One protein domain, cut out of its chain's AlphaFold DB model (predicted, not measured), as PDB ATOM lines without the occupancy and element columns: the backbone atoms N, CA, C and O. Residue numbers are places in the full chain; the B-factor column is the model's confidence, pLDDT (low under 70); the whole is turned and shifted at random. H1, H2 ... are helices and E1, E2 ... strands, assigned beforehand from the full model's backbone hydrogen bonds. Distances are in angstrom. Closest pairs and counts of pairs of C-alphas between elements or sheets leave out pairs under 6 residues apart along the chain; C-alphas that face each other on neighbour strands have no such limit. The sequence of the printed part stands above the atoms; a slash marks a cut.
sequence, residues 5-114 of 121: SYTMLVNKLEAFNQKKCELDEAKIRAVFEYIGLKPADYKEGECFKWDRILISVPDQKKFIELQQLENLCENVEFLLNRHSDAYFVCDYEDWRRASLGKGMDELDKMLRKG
ATOM      1  N   SER A   5     -24.568  65.362   3.775       86.00
ATOM      2  CA  SER A   5     -24.997  65.345   5.175       86.00
ATOM      3  C   SER A   5     -26.211  64.440   5.402       86.00
ATOM      4  O   SER A   5     -26.277  63.732   6.408       86.00
ATOM      5  N   TYR A   6     -27.151  64.412   4.451       90.12
ATOM      6  CA  TYR A   6     -28.338  63.559   4.524       90.12
ATOM      7  C   TYR A   6     -27.963  62.080   4.386       90.12
ATOM      8  O   TYR A   6     -28.385  61.261   5.197       90.12
ATOM      9  N   THR A   7     -27.089  61.741   3.433       92.25
ATOM     10  CA  THR A   7     -26.586  60.366   3.273       92.25
ATOM     11  C   THR A   7     -25.849  59.878   4.526       92.25
ATOM     12  O   THR A   7     -26.045  58.742   4.950       92.25
ATOM     13  N   MET A   8     -25.053  60.733   5.183       92.44
ATOM     14  CA  MET A   8     -24.411  60.376   6.457       92.44
ATOM     15  C   MET A   8     -25.416  60.121   7.587       92.44
ATOM     16  O   MET A   8     -25.187  59.232   8.409       92.44
ATOM     17  N   LEU A   9     -26.506  60.891   7.654       93.75
ATOM     18  CA  LEU A   9     -27.574  60.667   8.628       93.75
ATOM     19  C   LEU A   9     -28.272  59.324   8.380       93.75
ATOM     20  O   LEU A   9     -28.405  58.546   9.321       93.75
ATOM     21  N   VAL A  10     -28.658  59.037   7.133       94.50
ATOM     22  CA  VAL A  10     -29.299  57.765   6.752       94.50
ATOM     23  C   VAL A  10     -28.422  56.578   7.152       94.50
ATOM     24  O   VAL A  10     -28.879  55.721   7.903       94.50
ATOM     25  N   ASN A  11     -27.136  56.591   6.790       94.19
ATOM     26  CA  ASN A  11     -26.212  55.504   7.135       94.19
ATOM     27  C   ASN A  11     -26.067  55.309   8.655       94.19
ATOM     28  O   ASN A  11     -25.945  54.184   9.138       94.19
ATOM     29  N   LYS A  12     -26.072  56.398   9.439       95.69
ATOM     30  CA  LYS A  12     -26.038  56.304  10.909       95.69
ATOM     31  C   LYS A  12     -27.311  55.667  11.461       95.69
ATOM     32  O   LYS A  12     -27.214  54.833  12.357       95.69
ATOM     33  N   LEU A  13     -28.478  56.054  10.947       93.06
ATOM     34  CA  LEU A  13     -29.761  55.485  11.364       93.06
ATOM     35  C   LEU A  13     -29.854  53.997  11.006       93.06
ATOM     36  O   LEU A  13     -30.248  53.200  11.851       93.06
ATOM     37  N   GLU A  14     -29.408  53.607   9.812       91.69
ATOM     38  CA  GLU A  14     -29.318  52.200   9.405       91.69
ATOM     39  C   GLU A  14     -28.404  51.393  10.334       91.69
ATOM     40  O   GLU A  14     -28.787  50.320  10.796       91.69
ATOM     41  N   ALA A  15     -27.236  51.932  10.697       92.00
ATOM     42  CA  ALA A  15     -26.331  51.274  11.636       92.00
ATOM     43  C   ALA A  15     -26.940  51.108  13.043       92.00
ATOM     44  O   ALA A  15     -26.684  50.105  13.712       92.00
ATOM     45  N   PHE A  16     -27.740  52.071  13.513       91.00
ATOM     46  CA  PHE A  16     -28.464  51.932  14.781       91.00
ATOM     47  C   PHE A  16     -29.571  50.883  14.699       91.00
ATOM     48  O   PHE A  16     -29.690  50.067  15.611       91.00
ATOM     49  N   ASN A  17     -30.328  50.861  13.601       87.38
ATOM     50  CA  ASN A  17     -31.352  49.845  13.368       87.38
ATOM     51  C   ASN A  17     -30.743  48.440  13.337       87.38
ATOM     52  O   ASN A  17     -31.268  47.540  13.983       87.38
ATOM     53  N   GLN A  18     -29.598  48.273  12.674       88.00
ATOM     54  CA  GLN A  18     -28.887  46.998  12.633       88.00
ATOM     55  C   GLN A  18     -28.484  46.520  14.036       88.00
ATOM     56  O   GLN A  18     -28.766  45.385  14.411       88.00
ATOM     57  N   LYS A  19     -27.900  47.404  14.857       89.56
ATOM     58  CA  LYS A  19     -27.549  47.078  16.253       89.56
ATOM     59  C   LYS A  19     -28.766  46.712  17.098       89.56
ATOM     60  O   LYS A  19     -28.677  45.860  17.978       89.56
ATOM     61  N   LYS A  20     -29.895  47.375  16.858       86.12
ATOM     62  CA  LYS A  20     -31.154  47.083  17.540       86.12
ATOM     63  C   LYS A  20     -31.683  45.699  17.150       86.12
ATOM     64  O   LYS A  20     -32.075  44.948  18.037       86.12
ATOM     65  N   CYS A  21     -31.624  45.338  15.868       85.19
ATOM     66  CA  CYS A  21     -31.948  43.989  15.407       85.19
ATOM     67  C   CYS A  21     -31.070  42.938  16.100       85.19
ATOM     68  O   CYS A  21     -31.605  42.013  16.695       85.19
ATOM     69  N   GLU A  22     -29.748  43.125  16.120       88.62
ATOM     70  CA  GLU A  22     -28.814  42.206  16.794       88.62
ATOM     71  C   GLU A  22     -29.121  42.038  18.294       88.62
ATOM     72  O   GLU A  22     -29.024  40.938  18.842       88.62
ATOM     73  N   LEU A  23     -29.526  43.120  18.967       90.12
ATOM     74  CA  LEU A  23     -29.933  43.075  20.370       90.12
ATOM     75  C   LEU A  23     -31.237  42.287  20.571       90.12
ATOM     76  O   LEU A  23     -31.329  41.501  21.515       90.12
ATOM     77  N   ASP A  24     -32.232  42.487  19.709       89.12
ATOM     78  CA  ASP A  24     -33.486  41.731  19.757       89.12
ATOM     79  C   ASP A  24     -33.245  40.238  19.471       89.12
ATOM     80  O   ASP A  24     -33.773  39.392  20.195       89.12
ATOM     81  N   GLU A  25     -32.346  39.885  18.545       88.94
ATOM     82  CA  GLU A  25     -31.924  38.490  18.348       88.94
ATOM     83  C   GLU A  25     -31.335  37.876  19.624       88.94
ATOM     84  O   GLU A  25     -31.691  36.758  20.006       88.94
ATOM     85  N   ALA A  26     -30.446  38.600  20.311       89.62
ATOM     86  CA  ALA A  26     -29.838  38.131  21.554       89.62
ATOM     87  C   ALA A  26     -30.875  37.939  22.675       89.62
ATOM     88  O   ALA A  26     -30.821  36.941  23.398       89.62
ATOM     89  N   LYS A  27     -31.849  38.851  22.796       91.31
ATOM     90  CA  LYS A  27     -32.960  38.731  23.756       91.31
ATOM     91  C   LYS A  27     -33.823  37.503  23.466       91.31
ATOM     92  O   LYS A  27     -34.122  36.748  24.388       91.31
ATOM     93  N   ILE A  28     -34.181  37.272  22.201       90.31
ATOM     94  CA  ILE A  28     -34.960  36.097  21.782       90.31
ATOM     95  C   ILE A  28     -34.214  34.807  22.143       90.31
ATOM     96  O   ILE A  28     -34.799  33.911  22.751       90.31
ATOM     97  N   ARG A  29     -32.909  34.725  21.844       90.44
ATOM     98  CA  ARG A  29     -32.083  33.563  22.213       90.44
ATOM     99  C   ARG A  29     -32.081  33.320  23.721       90.44
ATOM    100  O   ARG A  29     -32.270  32.182  24.137       90.44
ATOM    101  N   ALA A  30     -31.927  34.371  24.526       91.12
ATOM    102  CA  ALA A  30     -31.941  34.260  25.983       91.12
ATOM    103  C   ALA A  30     -33.292  33.747  26.516       91.12
ATOM    104  O   ALA A  30     -33.328  32.904  27.413       91.12
ATOM    105  N   VAL A  31     -34.408  34.204  25.935       91.19
ATOM    106  CA  VAL A  31     -35.750  33.703  26.269       91.19
ATOM    107  C   VAL A  31     -35.881  32.222  25.919       91.19
ATOM    108  O   VAL A  31     -36.366  31.440  26.737       91.19
ATOM    109  N   PHE A  32     -35.421  31.815  24.734       90.25
ATOM    110  CA  PHE A  32     -35.475  30.420  24.291       90.25
ATOM    111  C   PHE A  32     -34.618  29.503  25.170       90.25
ATOM    112  O   PHE A  32     -35.080  28.441  25.589       90.25
ATOM    113  N   GLU A  33     -33.416  29.943  25.534       90.00
ATOM    114  CA  GLU A  33     -32.537  29.224  26.454       90.00
ATOM    115  C   GLU A  33     -33.176  29.063  27.843       90.00
ATOM    116  O   GLU A  33     -33.185  27.964  28.400       90.00
ATOM    117  N   TYR A  34     -33.800  30.119  28.372       90.38
ATOM    118  CA  TYR A  34     -34.492  30.096  29.663       90.38
ATOM    119  C   TYR A  34     -35.643  29.075  29.717       90.38
ATOM    120  O   TYR A  34     -35.841  28.358  30.713       90.38
ATOM    121  N   ILE A  35     -36.410  28.956  28.631       87.50
ATOM    122  CA  ILE A  35     -37.473  27.946  28.546       87.50
ATOM    123  C   ILE A  35     -36.934  26.539  28.268       87.50
ATOM    124  O   ILE A  35     -37.650  25.575  28.537       87.50
ATOM    125  N   GLY A  36     -35.660  26.411  27.889       86.00
ATOM    126  CA  GLY A  36     -34.955  25.146  27.683       86.00
ATOM    127  C   GLY A  36     -34.896  24.691  26.225       86.00
ATOM    128  O   GLY A  36     -34.560  23.533  25.979       86.00
ATOM    129  N   LEU A  37     -35.218  25.571  25.272       86.12
ATOM    130  CA  LEU A  37     -35.068  25.296  23.845       86.12
ATOM    131  C   LEU A  37     -33.613  25.485  23.424       86.12
ATOM    132  O   LEU A  37     -32.979  26.500  23.714       86.12
ATOM    133  N   LYS A  38     -33.090  24.507  22.696       83.88
ATOM    134  CA  LYS A  38     -31.772  24.575  22.069       83.88
ATOM    135  C   LYS A  38     -31.904  25.151  20.660       83.88
ATOM    136  O   LYS A  38     -32.966  25.029  20.058       83.88
ATOM    137  N   PRO A  39     -30.817  25.675  20.070       79.25
ATOM    138  CA  PRO A  39     -30.813  26.121  18.673       79.25
ATOM    139  C   PRO A  39     -31.259  25.071  17.646       79.25
ATOM    140  O   PRO A  39     -31.643  25.428  16.546       79.25
ATOM    141  N   ALA A  40     -31.232  23.779  17.988       75.56
ATOM    142  CA  ALA A  40     -31.767  22.714  17.137       75.56
ATOM    143  C   ALA A  40     -33.305  22.580  17.202       75.56
ATOM    144  O   ALA A  40     -33.902  21.989  16.304       75.56
ATOM    145  N   ASP A  41     -33.935  23.106  18.256       75.50
ATOM    146  CA  ASP A  41     -35.377  23.005  18.515       75.50
ATOM    147  C   ASP A  41     -36.168  24.152  17.863       75.50
ATOM    148  O   ASP A  41     -37.393  24.091  17.750       75.50
ATOM    149  N   TYR A  42     -35.472  25.195  17.408       74.88
ATOM    150  CA  TYR A  42     -36.024  26.292  16.624       74.88
ATOM    151  C   TYR A  42     -35.191  26.488  15.361       74.88
ATOM    152  O   TYR A  42     -34.003  26.194  15.329       74.88
ATOM    153  N   LYS A  43     -35.797  26.982  14.282       71.62
ATOM    154  CA  LYS A  43     -35.045  27.291  13.062       71.62
ATOM    155  C   LYS A  43     -34.226  28.569  13.269       71.62
ATOM    156  O   LYS A  43     -34.703  29.668  12.981       71.62
ATOM    157  N   GLU A  44     -33.022  28.417  13.819       64.94
ATOM    158  CA  GLU A  44     -32.091  29.519  14.067       64.94
ATOM    159  C   GLU A  44     -31.892  30.346  12.780       64.94
ATOM    160  O   GLU A  44     -31.596  29.807  11.715       64.94
ATOM    161  N   GLY A  45     -32.128  31.661  12.858       66.88
ATOM    162  CA  GLY A  45     -32.038  32.588  11.718       66.88
ATOM    163  C   GLY A  45     -33.351  32.858  10.968       66.88
ATOM    164  O   GLY A  45     -33.504  33.941  10.402       66.88
ATOM    165  N   GLU A  46     -34.322  31.937  10.983       73.31
ATOM    166  CA  GLU A  46     -35.686  32.228  10.503       73.31
ATOM    167  C   GLU A  46     -36.491  32.948  11.586       73.31
ATOM    168  O   GLU A  46     -37.165  33.933  11.296       73.31
ATOM    169  N   CYS A  47     -36.338  32.525  12.847       69.75
ATOM    170  CA  CYS A  47     -37.101  33.070  13.971       69.75
ATOM    171  C   CYS A  47     -36.885  34.563  14.237       69.75
ATOM    172  O   CYS A  47     -37.762  35.225  14.776       69.75
ATOM    173  N   PHE A  48     -35.734  35.101  13.837       76.19
ATOM    174  CA  PHE A  48     -35.386  36.513  14.014       76.19
ATOM    175  C   PHE A  48     -36.015  37.436  12.966       76.19
ATOM    176  O   PHE A  48     -35.934  38.654  13.086       76.19
ATOM    177  N   LYS A  49     -36.634  36.857  11.932       82.25
ATOM    178  CA  LYS A  49     -37.357  37.591  10.888       82.25
ATOM    179  C   LYS A  49     -38.864  37.622  11.129       82.25
ATOM    180  O   LYS A  49     -39.580  38.210  10.327       82.25
ATOM    181  N   TRP A  50     -39.345  36.938  12.164       87.56
ATOM    182  CA  TRP A  50     -40.765  36.885  12.484       87.56
ATOM    183  C   TRP A  50     -41.157  38.124  13.278       87.56
ATOM    184  O   TRP A  50     -40.554  38.415  14.306       87.56
ATOM    185  N   ASP A  51     -42.217  38.799  12.843       87.62
ATOM    186  CA  ASP A  51     -42.798  39.918  13.595       87.62
ATOM    187  C   ASP A  51     -43.456  39.428  14.898       87.62
ATOM    188  O   ASP A  51     -43.545  40.150  15.891       87.62
ATOM    189  N   ARG A  52     -43.943  38.179  14.890       91.06
ATOM    190  CA  ARG A  52     -44.702  37.560  15.977       91.06
ATOM    191  C   ARG A  52     -44.268  36.123  16.188       91.06
ATOM    192  O   ARG A  52     -44.460  35.275  15.316       91.06
ATOM    193  N   ILE A  53     -43.748  35.830  17.373       90.50
ATOM    194  CA  ILE A  53     -43.352  34.473  17.749       90.50
ATOM    195  C   ILE A  53     -44.411  33.892  18.674       90.50
ATOM    196  O   ILE A  53     -44.625  34.386  19.781       90.50
ATOM    197  N   LEU A  54     -45.045  32.806  18.236       90.44
ATOM    198  CA  LEU A  54     -45.897  31.996  19.096       90.44
ATOM    199  C   LEU A  54     -45.015  31.045  19.910       90.44
ATOM    200  O   LEU A  54     -44.370  30.162  19.345       90.44
ATOM    201  N   ILE A  55     -44.999  31.220  21.229       90.00
ATOM    202  CA  ILE A  55     -44.255  30.407  22.190       90.00
ATOM    203  C   ILE A  55     -45.242  29.562  22.989       90.00
ATOM    204  O   ILE A  55     -46.059  30.067  23.762       90.00
ATOM    205  N   SER A  56     -45.144  28.249  22.835       89.31
ATOM    206  CA  SER A  56     -45.889  27.288  23.639       89.31
ATOM    207  C   SER A  56     -45.139  26.963  24.924       89.31
ATOM    208  O   SER A  56     -43.963  26.598  24.897       89.31
ATOM    209  N   VAL A  57     -45.825  27.113  26.055       89.62
ATOM    210  CA  VAL A  57     -45.257  27.048  27.403       89.62
ATOM    211  C   VAL A  57     -46.189  26.210  28.289       89.62
ATOM    212  O   VAL A  57     -47.148  26.750  28.844       89.62
ATOM    213  N   PRO A  58     -45.953  24.891  28.422       87.69
ATOM    214  CA  PRO A  58     -46.796  24.008  29.238       87.69
ATOM    215  C   PRO A  58     -46.719  24.320  30.742       87.69
ATOM    216  O   PRO A  58     -47.660  24.065  31.491       87.69
ATOM    217  N   ASP A  59     -45.587  24.858  31.202       89.62
ATOM    218  CA  ASP A  59     -45.357  25.180  32.609       89.62
ATOM    219  C   ASP A  59     -46.011  26.516  32.981       89.62
ATOM    220  O   ASP A  59     -45.666  27.574  32.451       89.62
ATOM    221  N   GLN A  60     -46.942  26.475  33.936       89.06
ATOM    222  CA  GLN A  60     -47.677  27.658  34.378       89.06
ATOM    223  C   GLN A  60     -46.775  28.729  35.001       89.06
ATOM    224  O   GLN A  60     -47.037  29.919  34.825       89.06
ATOM    225  N   LYS A  61     -45.736  28.334  35.741       90.56
ATOM    226  CA  LYS A  61     -44.824  29.284  36.375       90.56
ATOM    227  C   LYS A  61     -44.017  30.014  35.305       90.56
ATOM    228  O   LYS A  61     -44.041  31.242  35.286       90.56
ATOM    229  N   LYS A  62     -43.428  29.271  34.359       89.94
ATOM    230  CA  LYS A  62     -42.701  29.876  33.233       89.94
ATOM    231  C   LYS A  62     -43.605  30.742  32.365       89.94
ATOM    232  O   LYS A  62     -43.174  31.791  31.909       89.94
ATOM    233  N   PHE A  63     -44.861  30.345  32.152       90.38
ATOM    234  CA  PHE A  63     -45.820  31.156  31.399       90.38
ATOM    235  C   PHE A  63     -46.010  32.536  32.042       90.38
ATOM    236  O   PHE A  63     -45.900  33.546  31.353       90.38
ATOM    237  N   ILE A  64     -46.227  32.588  33.361       91.00
ATOM    238  CA  ILE A  64     -46.389  33.849  34.103       91.00
ATOM    239  C   ILE A  64     -45.101  34.681  34.066       91.00
ATOM    240  O   ILE A  64     -45.164  35.897  33.913       91.00
ATOM    241  N   GLU A  65     -43.938  34.041  34.192       91.50
ATOM    242  CA  GLU A  65     -42.635  34.715  34.101       91.50
ATOM    243  C   GLU A  65     -42.427  35.340  32.710       91.50
ATOM    244  O   GLU A  65     -42.013  36.491  32.608       91.50
ATOM    245  N   LEU A  66     -42.794  34.636  31.637       90.44
ATOM    246  CA  LEU A  66     -42.677  35.131  30.261       90.44
ATOM    247  C   LEU A  66     -43.698  36.216  29.919       90.44
ATOM    248  O   LEU A  66     -43.391  37.087  29.111       90.44
ATOM    249  N   GLN A  67     -44.888  36.211  30.529       89.81
ATOM    250  CA  GLN A  67     -45.864  37.295  30.350       89.81
ATOM    251  C   GLN A  67     -45.290  38.654  30.769       89.81
ATOM    252  O   GLN A  67     -45.634  39.677  30.190       89.81
ATOM    253  N   GLN A  68     -44.369  38.673  31.735       89.50
ATOM    254  CA  GLN A  68     -43.697  39.903  32.168       89.50
ATOM    255  C   GLN A  68     -42.705  40.441  31.122       89.50
ATOM    256  O   GLN A  68     -42.210  41.556  31.267       89.50
ATOM    257  N   LEU A  69     -42.414  39.663  30.073       86.50
ATOM    258  CA  LEU A  69     -41.462  39.982  29.010       86.50
ATOM    259  C   LEU A  69     -42.149  40.360  27.685       86.50
ATOM    260  O   LEU A  69     -41.479  40.407  26.657       86.50
ATOM    261  N   GLU A  70     -43.458  40.642  27.683       76.56
ATOM    262  CA  GLU A  70     -44.235  40.914  26.457       76.56
ATOM    263  C   GLU A  70     -43.659  42.062  25.599       76.56
ATOM    264  O   GLU A  70     -43.738  42.014  24.376       76.56
ATOM    265  N   ASN A  71     -43.013  43.050  26.232       80.88
ATOM    266  CA  ASN A  71     -42.420  44.227  25.586       80.88
ATOM    267  C   ASN A  71     -40.879  44.176  25.559       80.88
ATOM    268  O   ASN A  71     -40.214  45.212  25.523       80.88
ATOM    269  N   LEU A  72     -40.286  42.980  25.667       86.44
ATOM    270  CA  LEU A  72     -38.831  42.818  25.746       86.44
ATOM    271  C   LEU A  72     -38.127  43.224  24.443       86.44
ATOM    272  O   LEU A  72     -37.047  43.827  24.479       86.44
ATOM    273  N   CYS A  73     -38.719  42.874  23.304       84.44
ATOM    274  CA  CYS A  73     -38.200  43.191  21.978       84.44
ATOM    275  C   CYS A  73     -39.009  44.342  21.384       84.44
ATOM    276  O   CYS A  73     -40.213  44.443  21.602       84.44
ATOM    277  N   GLU A  74     -38.353  45.223  20.635       82.12
ATOM    278  CA  GLU A  74     -39.048  46.366  20.034       82.12
ATOM    279  C   GLU A  74     -39.696  45.999  18.695       82.12
ATOM    280  O   GLU A  74     -40.683  46.618  18.308       82.12
ATOM    281  N   ASN A  75     -39.133  45.018  17.984       82.19
ATOM    282  CA  ASN A  75     -39.588  44.625  16.647       82.19
ATOM    283  C   ASN A  75     -40.260  43.242  16.605       82.19
ATOM    284  O   ASN A  75     -40.666  42.805  15.534       82.19
ATOM    285  N   VAL A  76     -40.341  42.545  17.742       87.69
ATOM    286  CA  VAL A  76     -40.865  41.177  17.823       87.69
ATOM    287  C   VAL A  76     -41.826  41.061  18.997       87.69
ATOM    288  O   VAL A  76     -41.462  41.348  20.134       87.69
ATOM    289  N   GLU A  77     -43.042  40.608  18.725       89.88
ATOM    290  CA  GLU A  77     -44.072  40.359  19.734       89.88
ATOM    291  C   GLU A  77     -44.081  38.873  20.130       89.88
ATOM    292  O   GLU A  77     -44.077  37.980  19.274       89.88
ATOM    293  N   PHE A  78     -44.116  38.591  21.435       90.50
ATOM    294  CA  PHE A  78     -44.261  37.228  21.952       90.50
ATOM    295  C   PHE A  78     -45.721  36.907  22.262       90.50
ATOM    296  O   PHE A  78     -46.341  37.516  23.131       90.50
ATOM    297  N   LEU A  79     -46.249  35.884  21.597       90.44
ATOM    298  CA  LEU A  79     -47.574  35.338  21.858       90.44
ATOM    299  C   LEU A  79     -47.424  34.040  22.639       90.44
ATOM    300  O   LEU A  79     -46.770  33.110  22.178       90.44
ATOM    301  N   LEU A  80     -48.023  33.958  23.822       90.19
ATOM    302  CA  LEU A  80     -47.844  32.807  24.704       90.19
ATOM    303  C   LEU A  80     -49.043  31.857  24.632       90.19
ATOM    304  O   LEU A  80     -50.193  32.269  24.777       90.19
ATOM    305  N   ASN A  81     -48.769  30.561  24.486       88.69
ATOM    306  CA  ASN A  81     -49.768  29.498  24.509       88.69
ATOM    307  C   ASN A  81     -49.514  28.527  25.670       88.69
ATOM    308  O   ASN A  81     -48.534  27.789  25.677       88.69
ATOM    309  N   ARG A  82     -50.445  28.469  26.624       85.31
ATOM    310  CA  ARG A  82     -50.393  27.555  27.782       85.31
ATOM    311  C   ARG A  82     -50.975  26.164  27.523       85.31
ATOM    312  O   ARG A  82     -50.943  25.317  28.406       85.31
ATOM    313  N   HIS A  83     -51.593  25.948  26.364       80.06
ATOM    314  CA  HIS A  83     -52.355  24.731  26.069       80.06
ATOM    315  C   HIS A  83     -51.514  23.648  25.391       80.06
ATOM    316  O   HIS A  83     -52.070  22.691  24.863       80.06
ATOM    317  N   SER A  84     -50.188  23.797  25.371       82.00
ATOM    318  CA  SER A  84     -49.303  22.814  24.756       82.00
ATOM    319  C   SER A  84     -48.898  21.696  25.707       82.00
ATOM    320  O   SER A  84     -48.818  21.909  26.912       82.00
ATOM    321  N   ASP A  85     -48.600  20.522  25.146       82.12
ATOM    322  CA  ASP A  85     -47.986  19.405  25.867       82.12
ATOM    323  C   ASP A  85     -46.442  19.511  25.887       82.12
ATOM    324  O   ASP A  85     -45.774  18.737  26.572       82.12
ATOM    325  N   ALA A  86     -45.857  20.453  25.133       81.81
ATOM    326  CA  ALA A  86     -44.413  20.624  25.002       81.81
ATOM    327  C   ALA A  86     -44.016  22.093  24.787       81.81
ATOM    328  O   ALA A  86     -44.810  22.925  24.354       81.81
ATOM    329  N   TYR A  87     -42.752  22.416  25.057       85.12
ATOM    330  CA  TYR A  87     -42.197  23.700  24.640       85.12
ATOM    331  C   TYR A  87     -41.927  23.672  23.139       85.12
ATOM    332  O   TYR A  87     -41.233  22.780  22.654       85.12
ATOM    333  N   PHE A  88     -42.457  24.646  22.405       85.69
ATOM    334  CA  PHE A  88     -42.113  24.859  21.001       85.69
ATOM    335  C   PHE A  88     -42.337  26.317  20.612       85.69
ATOM    336  O   PHE A  88     -43.095  27.033  21.267       85.69
ATOM    337  N   VAL A  89     -41.697  26.737  19.524       88.31
ATOM    338  CA  VAL A  89     -41.851  28.077  18.950       88.31
ATOM    339  C   VAL A  89     -42.136  27.988  17.460       88.31
ATOM    340  O   VAL A  89     -41.619  27.102  16.776       88.31
ATOM    341  N   CYS A  90     -42.957  28.895  16.942       87.44
ATOM    342  CA  CYS A  90     -43.167  29.040  15.505       87.44
ATOM    343  C   CYS A  90     -43.540  30.475  15.127       87.44
ATOM    344  O   CYS A  90     -43.943  31.268  15.983       87.44
ATOM    345  N   ASP A  91     -43.459  30.776  13.831       89.12
ATOM    346  CA  ASP A  91     -44.043  31.991  13.269       89.12
ATOM    347  C   ASP A  91     -45.561  31.969  13.488       89.12
ATOM    348  O   ASP A  91     -46.253  31.004  13.130       89.12
ATOM    349  N   TYR A  92     -46.082  33.023  14.108       89.25
ATOM    350  CA  TYR A  92     -47.513  33.162  14.310       89.25
ATOM    351  C   TYR A  92     -48.274  33.310  12.991       89.25
ATOM    352  O   TYR A  92     -49.380  32.783  12.880       89.25
ATOM    353  N   GLU A  93     -47.719  33.987  11.984       89.44
ATOM    354  CA  GLU A  93     -48.419  34.177  10.711       89.44
ATOM    355  C   GLU A  93     -48.520  32.865   9.928       89.44
ATOM    356  O   GLU A  93     -49.564  32.581   9.335       89.44
ATOM    357  N   ASP A  94     -47.502  32.006   9.992       86.44
ATOM    358  CA  ASP A  94     -47.585  30.662   9.413       86.44
ATOM    359  C   ASP A  94     -48.584  29.781  10.169       86.44
ATOM    360  O   ASP A  94     -49.409  29.102   9.545       86.44
ATOM    361  N   TRP A  95     -48.583  29.835  11.507       86.88
ATOM    362  CA  TRP A  95     -49.599  29.156  12.316       86.88
ATOM    363  C   TRP A  95     -51.007  29.636  11.955       86.88
ATOM    364  O   TRP A  95     -51.907  28.822  11.738       86.88
ATOM    365  N   ARG A  96     -51.191  30.955  11.838       86.62
ATOM    366  CA  ARG A  96     -52.458  31.596  11.494       86.62
ATOM    367  C   ARG A  96     -52.932  31.178  10.109       86.62
ATOM    368  O   ARG A  96     -54.104  30.877   9.934       86.62
ATOM    369  N   ARG A  97     -52.042  31.120   9.119       87.81
ATOM    370  CA  ARG A  97     -52.390  30.660   7.767       87.81
ATOM    371  C   ARG A  97     -52.824  29.198   7.751       87.81
ATOM    372  O   ARG A  97     -53.803  28.878   7.086       87.81
ATOM    373  N   ALA A  98     -52.139  28.324   8.484       84.69
ATOM    374  CA  ALA A  98     -52.503  26.908   8.538       84.69
ATOM    375  C   ALA A  98     -53.760  26.625   9.374       84.69
ATOM    376  O   ALA A  98     -54.411  25.600   9.166       84.69
ATOM    377  N   SER A  99     -54.094  27.511  10.315       84.56
ATOM    378  CA  SER A  99     -55.289  27.408  11.154       84.56
ATOM    379  C   SER A  99     -56.559  27.920  10.465       84.56
ATOM    380  O   SER A  99     -57.668  27.594  10.894       84.56
ATOM    381  N   LEU A 100     -56.435  28.666   9.361       86.00
ATOM    382  CA  LEU A 100     -57.585  29.121   8.577       86.00
ATOM    383  C   LEU A 100     -58.413  27.938   8.055       86.00
ATOM    384  O   LEU A 100     -57.903  27.021   7.415       86.00
ATOM    385  N   GLY A 101     -59.722  27.986   8.311       84.31
ATOM    386  CA  GLY A 101     -60.673  26.964   7.866       84.31
ATOM    387  C   GLY A 101     -60.643  25.660   8.671       84.31
ATOM    388  O   GLY A 101     -61.367  24.731   8.316       84.31
ATOM    389  N   LYS A 102     -59.841  25.580   9.742       85.12
ATOM    390  CA  LYS A 102     -59.772  24.420  10.640       85.12
ATOM    391  C   LYS A 102     -60.873  24.454  11.697       85.12
ATOM    392  O   LYS A 102     -61.256  25.518  12.185       85.12
ATOM    393  N   GLY A 103     -61.376  23.274  12.058       86.88
ATOM    394  CA  GLY A 103     -62.331  23.119  13.160       86.88
ATOM    395  C   GLY A 103     -61.658  23.271  14.529       86.88
ATOM    396  O   GLY A 103     -60.448  23.088  14.649       86.88
ATOM    397  N   MET A 104     -62.430  23.551  15.583       82.62
ATOM    398  CA  MET A 104     -61.884  23.763  16.938       82.62
ATOM    399  C   MET A 104     -61.035  22.586  17.445       82.62
ATOM    400  O   MET A 104     -59.979  22.811  18.030       82.62
ATOM    401  N   ASP A 105     -61.425  21.345  17.147       85.75
ATOM    402  CA  ASP A 105     -60.658  20.151  17.532       85.75
ATOM    403  C   ASP A 105     -59.300  20.055  16.817       85.75
ATOM    404  O   ASP A 105     -58.333  19.514  17.357       85.75
ATOM    405  N   GLU A 106     -59.212  20.552  15.583       83.12
ATOM    406  CA  GLU A 106     -57.956  20.605  14.833       83.12
ATOM    407  C   GLU A 106     -57.060  21.721  15.368       83.12
ATOM    408  O   GLU A 106     -55.869  21.493  15.570       83.12
ATOM    409  N   LEU A 107     -57.639  22.885  15.674       82.81
ATOM    410  CA  LEU A 107     -56.933  24.005  16.297       82.81
ATOM    411  C   LEU A 107     -56.340  23.618  17.655       82.81
ATOM    412  O   LEU A 107     -55.165  23.883  17.906       82.81
ATOM    413  N   ASP A 108     -57.115  22.937  18.502       81.12
ATOM    414  CA  ASP A 108     -56.646  22.468  19.809       81.12
ATOM    415  C   ASP A 108     -55.500  21.458  19.651       81.12
ATOM    416  O   ASP A 108     -54.480  21.548  20.331       81.12
ATOM    417  N   LYS A 109     -55.583  20.548  18.669       82.38
ATOM    418  CA  LYS A 109     -54.467  19.641  18.351       82.38
ATOM    419  C   LYS A 109     -53.226  20.386  17.850       82.38
ATOM    420  O   LYS A 109     -52.120  19.998  18.224       82.38
ATOM    421  N   MET A 110     -53.389  21.425  17.028       82.06
ATOM    422  CA  MET A 110     -52.284  22.265  16.541       82.06
ATOM    423  C   MET A 110     -51.589  23.006  17.684       82.06
ATOM    424  O   MET A 110     -50.361  23.021  17.744       82.06
ATOM    425  N   LEU A 111     -52.361  23.571  18.615       81.12
ATOM    426  CA  LEU A 111     -51.840  24.244  19.806       81.12
ATOM    427  C   LEU A 111     -51.183  23.262  20.788       81.12
ATOM    428  O   LEU A 111     -50.170  23.601  21.399       81.12
ATOM    429  N   ARG A 112     -51.713  22.038  20.908       80.38
ATOM    430  CA  ARG A 112     -51.176  20.993  21.793       80.38
ATOM    431  C   ARG A 112     -49.864  20.399  21.305       80.38
ATOM    432  O   ARG A 112     -48.884  20.399  22.047       80.38
ATOM    433  N   LYS A 113     -49.851  19.906  20.061       71.69
ATOM    434  CA  LYS A 113     -48.786  19.053  19.500       71.69
ATOM    435  C   LYS A 113     -47.779  19.782  18.608       71.69
ATOM    436  O   LYS A 113     -46.855  19.152  18.093       71.69
ATOM    437  N   GLY A 114     -47.967  21.083  18.404       65.50
ATOM    438  CA  GLY A 114     -47.118  21.900  17.546       65.50
ATOM    439  C   GLY A 114     -47.337  21.682  16.049       65.50
ATOM    440  O   GLY A 114     -47.856  20.663  15.589       65.50
TER     441      GLY A 114
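AT A GLANCE: This is residues 5 to 114 of the 121 residues of an uncharacterized protein of Flavobacterium sp. (UniProt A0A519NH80). A long helix, H1, reaches out like an arm from a small body, and its residues 5 to 19 stick out free. In the body a sheet of three short strands has H2 over one face and H3 on the opposite face, while H1 with residues 28 to 35 and H4 with residues 111 to 113 only graze the sheet. The printed part has 110 residues with four named helices and three named strands, in the order H1, E1, H2, E2, E3, H3, H4; the mixed sheet runs E2, E1, E3, and the class is mostly helix. The whole is loose and elongated, with a radius of gyration of the C-alphas of 16.3 A and spans of 59 by 32 by 25 A.

HOW THE PARTS SIT: Start with H1, residues 5 to 35, then go on to E1, residues 52 to 56, the inner strand; the two are near each other, with 5 pairs of C-alphas within 10 A. H2, residues 60 to 67, is close to H1 but not clearly touching: the closest C-alphas, of Ile 35 and Lys 62, are 7.3 A apart, and the helices run opposite ways at a shallow tilt of 8 degrees. E2, residues 77 to 81, is an edge strand parallel to E1 at 25 degrees; look for N 53 and O 77, 2.9 A apart, within hydrogen-bond range. E1, H2 and E2 form a strand-helix-strand unit, two parallel neighbour strands with a helix between, and its crossover is right-handed. H2 lies over E2 at a height over the sheet of 9.8 A, running along the strands at 14 degrees to E2 on the local plane, which is fitted to just 6 C-alphas; their closest C-alphas, of Phe 63 and Leu 80, are 7.2 A apart. E3, residues 88 to 91, the other edge strand, is antiparallel to E1 at 159 degrees, with N 54 and O 90 within hydrogen-bond range at 2.9 A. H3, residues 92 to 99, is on the opposite face from H2, over none of the strands; its closest C-alpha to E1 is that of Tyr 92, 5.2 A from the C-alpha of Leu 54. H4, residues 104 to 113, is close to H3 but not clearly touching, with the closest C-alphas, of Ser 99 and Leu 107, 6.4 A apart. In H1, H2, H3 and H4 every O i to N i+4 pair is within hydrogen-bond range.

IN THESE COORDINATES: Find C-alpha 5 at (-24.997, 65.345, 5.175); from there H1 runs 45.8 A to C-alpha 35 at (-37.473, 27.946, 28.546). E1 is 12.9 A long, H2 10.6 A, E2 13.2 A, E3 10.7 A and H3 10.2 A. H4 runs 14.2 A and ends at C-alpha 113, at (-48.786, 19.053, 19.500).

THE WHOLE: The two C-alphas farthest apart, of Ser 5 and Asp 105, are 58.9 A apart. The printed part has no cut, and its one long link, 16 residues, joins H1 to E1. Look for pLDDT under 70 at residues 44 to 45, 47 and 114.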